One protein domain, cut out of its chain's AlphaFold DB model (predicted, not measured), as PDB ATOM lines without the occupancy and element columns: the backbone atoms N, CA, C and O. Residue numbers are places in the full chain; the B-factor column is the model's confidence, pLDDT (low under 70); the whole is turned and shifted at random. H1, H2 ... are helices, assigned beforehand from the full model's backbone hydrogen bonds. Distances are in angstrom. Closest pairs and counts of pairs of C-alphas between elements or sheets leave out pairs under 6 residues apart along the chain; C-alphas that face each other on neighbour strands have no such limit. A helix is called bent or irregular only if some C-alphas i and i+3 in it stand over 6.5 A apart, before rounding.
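AT A GLANCE: This is residues 15 to 60 of the 141 residues of the protein "DUF2852 domain-containing protein" of Gemmobacter intermedius (UniProt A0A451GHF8). One long helix, H2, makes the length of this model and bends partway along, and the short helix H1 turns off steeply at its first end, so that the two form an L that meets at a corner. A short tail, residues 55 to 60, sticks out past the far end of H2. The printed part has 46 residues, with two named helices in the order H1, H2 and no named strand; the class is all helix. The whole is extended, with a radius of gyration of the C-alphas of 17.2 A and spans of 51 by 19 by 12 A.

IN THESE COORDINATES: Begin with H2, residues 26 to 54, assigned as one helix by its hydrogen bonds but bent: C-alphas 40 and 43 are 6.7 A apart. Find C-alpha 26 at (33.667, 56.575, 14.148); from there arm H2a, residues 26 to 40, runs 22.4 A. Arm H2b, residues 43 to 54, runs 15.7 A and ends at C-alpha 54, at (41.976, 47.403, 55.039). Then go back to C-alpha 15 at (43.404, 68.867, 21.430), where H1, residues 15 to 24, begins; it is 14.7 A long.

HOW THE PARTS SIT: The lines of H2a and H2b stand at a steep tilt of 36 degrees, only just past shallow. H1 and H2a only just touch, with 3 pairs of C-alphas within 8 A, and touch only at the corner by their tight link. Look there at Leu 22 and Gly 29, whose C-alphas are the closest, at 6.0 A; H2a touches H1 with residues 29 to 30 alone. The two run opposite ways at a steep tilt of 62 degrees. H1 and H2b are apart. In H2b every O i to N i+4 pair is within hydrogen-bond range; in H1 5 of 6 are, and in H2a 9 of 11.

THE WHOLE: The C-alphas farthest apart, those of Ser 24 and Asp 60, are 51.4 A from each other. Residues 15 to 20, 23 to 28 and 34 to 60 stand free. The printed part has no cut and no long link. Its mean pLDDT is 75.6; look for values under 70 at residues 15 to 25, 27 and 55 to 60.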
ATOM      1  N   PRO A  15      44.672  69.448  20.983       61.28
ATOM      2  CA  PRO A  15      43.404  68.867  21.430       61.28
ATOM      3  C   PRO A  15      42.338  68.823  20.328       61.28
ATOM      4  O   PRO A  15      41.400  68.038  20.426       61.28
ATOM      5  N   ARG A  16      42.462  69.652  19.280       59.09
ATOM      6  CA  ARG A  16      41.528  69.658  18.143       59.09
ATOM      7  C   ARG A  16      41.882  68.568  17.134       59.09
ATOM      8  O   ARG A  16      41.022  67.777  16.781       59.09
ATOM      9  N   GLN A  17      43.165  68.437  16.797       63.50
ATOM     10  CA  GLN A  17      43.655  67.383  15.899       63.50
ATOM     11  C   GLN A  17      43.434  65.973  16.470       63.50
ATOM     12  O   GLN A  17      43.081  65.059  15.732       63.50
ATOM     13  N   ALA A  18      43.572  65.802  17.790       61.81
ATOM     14  CA  ALA A  18      43.255  64.538  18.455       61.81
ATOM     15  C   ALA A  18      41.758  64.185  18.388       61.81
ATOM     16  O   ALA A  18      41.408  63.008  18.361       61.81
ATOM     17  N   ARG A  19      40.874  65.192  18.343       62.12
ATOM     18  CA  ARG A  19      39.420  65.006  18.262       62.12
ATOM     19  C   ARG A  19      38.992  64.592  16.856       62.12
ATOM     20  O   ARG A  19      38.287  63.600  16.713       62.12
ATOM     21  N   ASP A  20      39.514  65.277  15.842       64.12
ATOM     22  CA  ASP A  20      39.210  64.992  14.436       64.12
ATOM     23  C   ASP A  20      39.749  63.610  14.008       64.12
ATOM     24  O   ASP A  20      39.122  62.889  13.230       64.12
ATOM     25  N   TRP A  21      40.887  63.189  14.575       64.06
ATOM     26  CA  TRP A  21      41.430  61.842  14.380       64.06
ATOM     27  C   TRP A  21      40.585  60.758  15.067       64.06
ATOM     28  O   TRP A  21      40.372  59.691  14.490       64.06
ATOM     29  N   LEU A  22      40.046  61.027  16.261       62.84
ATOM     30  CA  LEU A  22      39.178  60.080  16.965       62.84
ATOM     31  C   LEU A  22      37.822  59.913  16.254       62.84
ATOM     32  O   LEU A  22      37.313  58.794  16.170       62.84
ATOM     33  N   ASP A  23      37.291  60.991  15.671       61.72
ATOM     34  CA  ASP A  23      36.064  60.963  14.864       61.72
ATOM     35  C   ASP A  23      36.249  60.197  13.541       61.72
ATOM     36  O   ASP A  23      35.306  59.567  13.058       61.72
ATOM     37  N   SER A  24      37.472  60.144  12.992       65.00
ATOM     38  CA  SER A  24      37.777  59.350  11.787       65.00
ATOM     39  C   SER A  24      37.635  57.831  11.993       65.00
ATOM     40  O   SER A  24      37.387  57.095  11.038       65.00
ATOM     41  N   TYR A  25      37.711  57.362  13.246       65.31
ATOM     42  CA  TYR A  25      37.466  55.967  13.639       65.31
ATOM     43  C   TYR A  25      35.982  55.668  13.959       65.31
ATOM     44  O   TYR A  25      35.630  54.525  14.284       65.31
ATOM     45  N   GLY A  26      35.098  56.671  13.855       72.75
ATOM     46  CA  GLY A  26      33.667  56.575  14.148       72.75
ATOM     47  C   GLY A  26      33.345  56.234  15.613       72.75
ATOM     48  O   GLY A  26      34.205  56.266  16.494       72.75
ATOM     49  N   ASN A  27      32.099  55.821  15.885       65.62
ATOM     50  CA  ASN A  27      31.596  55.498  17.238       65.62
ATOM     51  C   ASN A  27      32.425  54.431  17.985       65.62
ATOM     52  O   ASN A  27      32.382  54.350  19.210       65.62
ATOM     53  N   ARG A  28      33.183  53.597  17.260       74.75
ATOM     54  CA  ARG A  28      33.979  52.497  17.830       74.75
ATOM     55  C   ARG A  28      35.287  52.984  18.459       74.75
ATOM     56  O   ARG A  28      35.726  52.386  19.440       74.75
ATOM     57  N   GLY A  29      35.878  54.066  17.942       84.31
ATOM     58  CA  GLY A  29      37.102  54.656  18.496       84.31
ATOM     59  C   GLY A  29      36.886  55.218  19.902       84.31
ATOM     60  O   GLY A  29      37.666  54.948  20.813       84.31
ATOM     61  N   TRP A  30      35.761  55.904  20.109       83.62
ATOM     62  CA  TRP A  30      35.364  56.416  21.424       83.62
ATOM     63  C   TRP A  30      35.097  55.305  22.445       83.62
ATOM     64  O   TRP A  30      35.524  55.411  23.594       83.62
ATOM     65  N   ILE A  31      34.455  54.210  22.027       83.50
ATOM     66  CA  ILE A  31      34.232  53.044  22.897       83.50
ATOM     67  C   ILE A  31      35.573  52.433  23.322       83.50
ATOM     68  O   ILE A  31      35.774  52.170  24.505       83.50
ATOM     69  N   ALA A  32      36.516  52.258  22.390       88.50
ATOM     70  CA  ALA A  32      37.849  51.752  22.713       88.50
ATOM     71  C   ALA A  32      38.594  52.677  23.693       88.50
ATOM     72  O   ALA A  32      39.181  52.193  24.659       88.50
ATOM     73  N   ALA A  33      38.510  53.997  23.500       86.81
ATOM     74  CA  ALA A  33      39.094  54.973  24.419       86.81
ATOM     75  C   ALA A  33      38.488  54.879  25.832       86.81
ATOM     76  O   ALA A  33      39.229  54.882  26.816       86.81
ATOM     77  N   MET A  34      37.162  54.724  25.946       88.25
ATOM     78  CA  MET A  34      36.499  54.522  27.241       88.25
ATOM     79  C   MET A  34      36.930  53.214  27.922       88.25
ATOM     80  O   MET A  34      37.208  53.217  29.121       88.25
ATOM     81  N   VAL A  35      37.040  52.111  27.173       89.62
ATOM     82  CA  VAL A  35      37.465  50.801  27.707       89.62
ATOM     83  C   VAL A  35      38.921  50.831  28.176       89.62
ATOM     84  O   VAL A  35      39.228  50.350  29.264       89.62
ATOM     85  N   ILE A  36      39.821  51.431  27.395       90.00
ATOM     86  CA  ILE A  36      41.235  51.580  27.763       90.00
ATOM     87  C   ILE A  36      41.365  52.444  29.023       90.00
ATOM     88  O   ILE A  36      42.059  52.054  29.962       90.00
ATOM     89  N   GLY A  37      40.644  53.569  29.093       87.88
ATOM     90  CA  GLY A  37      40.596  54.399  30.297       87.88
ATOM     91  C   GLY A  37      40.140  53.610  31.527       87.88
ATOM     92  O   GLY A  37      40.744  53.727  32.593       87.88
ATOM     93  N   PHE A  38      39.140  52.741  31.367       86.75
ATOM     94  CA  PHE A  38      38.670  51.874  32.443       86.75
ATOM     95  C   PHE A  38      39.744  50.874  32.891       86.75
ATOM     96  O   PHE A  38      39.999  50.775  34.084       86.75
ATOM     97  N   ILE A  39      40.442  50.199  31.973       87.44
ATOM     98  CA  ILE A  39      41.496  49.222  32.312       87.44
ATOM     99  C   ILE A  39      42.649  49.869  33.095       87.44
ATOM    100  O   ILE A  39      43.134  49.283  34.061       87.44
ATOM    101  N   PHE A  40      43.080  51.072  32.706       85.00
ATOM    102  CA  PHE A  40      44.208  51.747  33.357       85.00
ATOM    103  C   PHE A  40      43.836  52.419  34.687       85.00
ATOM    104  O   PHE A  40      44.654  52.441  35.607       85.00
ATOM    105  N   VAL A  41      42.618  52.956  34.823       86.25
ATOM    106  CA  VAL A  41      42.192  53.705  36.025       86.25
ATOM    107  C   VAL A  41      41.533  52.802  37.079       86.25
ATOM    108  O   VAL A  41      41.608  53.086  38.276       86.25
ATOM    109  N   TRP A  42      40.949  51.671  36.677       87.81
ATOM    110  CA  TRP A  42      40.336  50.691  37.579       87.81
ATOM    111  C   TRP A  42      41.261  50.133  38.679       87.81
ATOM    112  O   TRP A  42      40.819  50.119  39.829       87.81
ATOM    113  N   PRO A  43      42.529  49.739  38.428       90.75
ATOM    114  CA  PRO A  43      43.406  49.251  39.493       90.75
ATOM    115  C   PRO A  43      43.719  50.327  40.536       90.75
ATOM    116  O   PRO A  43      43.790  50.015  41.719       90.75
ATOM    117  N   ALA A  44      43.834  51.597  40.135       85.69
ATOM    118  CA  ALA A  44      44.014  52.704  41.073       85.69
ATOM    119  C   ALA A  44      42.755  52.929  41.930       85.69
ATOM    120  O   ALA A  44      42.851  53.097  43.148       85.69
ATOM    121  N   GLY A  45      41.569  52.872  41.314       80.62
ATOM    122  CA  GLY A  45      40.293  52.958  42.027       80.62
ATOM    123  C   GLY A  45      40.090  51.804  43.013       80.62
ATOM    124  O   GLY A  45      39.753  52.035  44.174       80.62
ATOM    125  N   LEU A  46      40.361  50.566  42.590       85.88
ATOM    126  CA  LEU A  46      40.289  49.390  43.457       85.88
ATOM    127  C   LEU A  46      41.332  49.416  44.567       85.88
ATOM    128  O   LEU A  46      41.000  49.068  45.696       85.88
ATOM    129  N   ALA A  47      42.562  49.841  44.283       87.38
ATOM    130  CA  ALA A  47      43.591  49.986  45.304       87.38
ATOM    131  C   ALA A  47      43.164  50.991  46.381       87.38
ATOM    132  O   ALA A  47      43.358  50.724  47.562       87.38
ATOM    133  N   LEU A  48      42.521  52.101  45.999       83.88
ATOM    134  CA  LEU A  48      42.004  53.090  46.947       83.88
ATOM    135  C   LEU A  48      40.863  52.527  47.808       83.88
ATOM    136  O   LEU A  48      40.861  52.731  49.024       83.88
ATOM    137  N   VAL A  49      39.925  51.787  47.210       82.69
ATOM    138  CA  VAL A  49      38.836  51.125  47.952       82.69
ATOM    139  C   VAL A  49      39.390  50.051  48.888       82.69
ATOM    140  O   VAL A  49      39.095  50.077  50.080       82.69
ATOM    141  N   ALA A  50      40.248  49.159  48.387       84.94
ATOM    142  CA  ALA A  50      40.885  48.111  49.180       84.94
ATOM    143  C   ALA A  50      41.709  48.702  50.329       84.94
ATOM    144  O   ALA A  50      41.596  48.240  51.462       84.94
ATOM    145  N   TYR A  51      42.473  49.767  50.068       85.44
ATOM    146  CA  TYR A  51      43.192  50.514  51.096       85.44
ATOM    147  C   TYR A  51      42.239  51.050  52.173       85.44
ATOM    148  O   TYR A  51      42.479  50.850  53.364       85.44
ATOM    149  N   MET A  52      41.126  51.680  51.782       80.69
ATOM    150  CA  MET A  52      40.133  52.214  52.721       80.69
ATOM    151  C   MET A  52      39.456  51.117  53.565       80.69
ATOM    152  O   MET A  52      39.224  51.335  54.758       80.69
ATOM    153  N   THR A  53      39.194  49.941  52.983       82.75
ATOM    154  CA  THR A  53      38.623  48.773  53.681       82.75
ATOM    155  C   THR A  53      39.633  48.113  54.626       82.75
ATOM    156  O   THR A  53      39.284  47.815  55.767       82.75
ATOM    157  N   LEU A  54      40.891  47.944  54.204       79.69
ATOM    158  CA  LEU A  54      41.976  47.403  55.039       79.69
ATOM    159  C   LEU A  54      42.311  48.323  56.219       79.69
ATOM    160  O   LEU A  54      42.591  47.852  57.317       79.69
ATOM    161  N   THR A  55      42.214  49.637  56.012       68.31
ATOM    162  CA  THR A  55      42.475  50.649  57.049       68.31
ATOM    163  C   THR A  55      41.298  50.784  58.031       68.31
ATOM    164  O   THR A  55      41.342  51.633  58.910       68.31
ATOM    165  N   ASN A  56      40.224  49.984  57.900       61.22
ATOM    166  CA  ASN A  56      39.015  50.055  58.741       61.22
ATOM    167  C   ASN A  56      38.418  51.476  58.858       61.22
ATOM    168  O   ASN A  56      37.649  51.754  59.774       61.22
ATOM    169  N   ARG A  57      38.693  52.377  57.906       57.38
ATOM    170  CA  ARG A  57      38.332  53.804  57.995       57.38
ATOM    171  C   ARG A  57      36.813  54.052  58.018       57.38
ATOM    172  O   ARG A  57      36.360  55.142  58.351       57.38
ATOM    173  N   TRP A  58      36.026  53.031  57.676       55.97
ATOM    174  CA  TRP A  58      34.563  53.042  57.766       55.97
ATOM    175  C   TRP A  58      34.057  52.746  59.186       55.97
ATOM    176  O   TRP A  58      32.951  53.151  59.519       55.97
ATOM    177  N   LYS A  59      34.850  52.066  60.027       54.12
ATOM    178  CA  LYS A  59      34.482  51.730  61.413       54.12
ATOM    179  C   LYS A  59      34.696  52.895  62.381       54.12
ATOM    180  O   LYS A  59      33.948  53.004  63.342       54.12
ATOM    181  N   ASP A  60      35.645  53.782  62.079       51.16
ATOM    182  CA  ASP A  60      35.977  54.933  62.935       51.16
ATOM    183  C   ASP A  60      35.217  56.217  62.564       51.16
ATOM    184  O   ASP A  60      35.295  57.219  63.273       51.16
TER     185      ASP A  60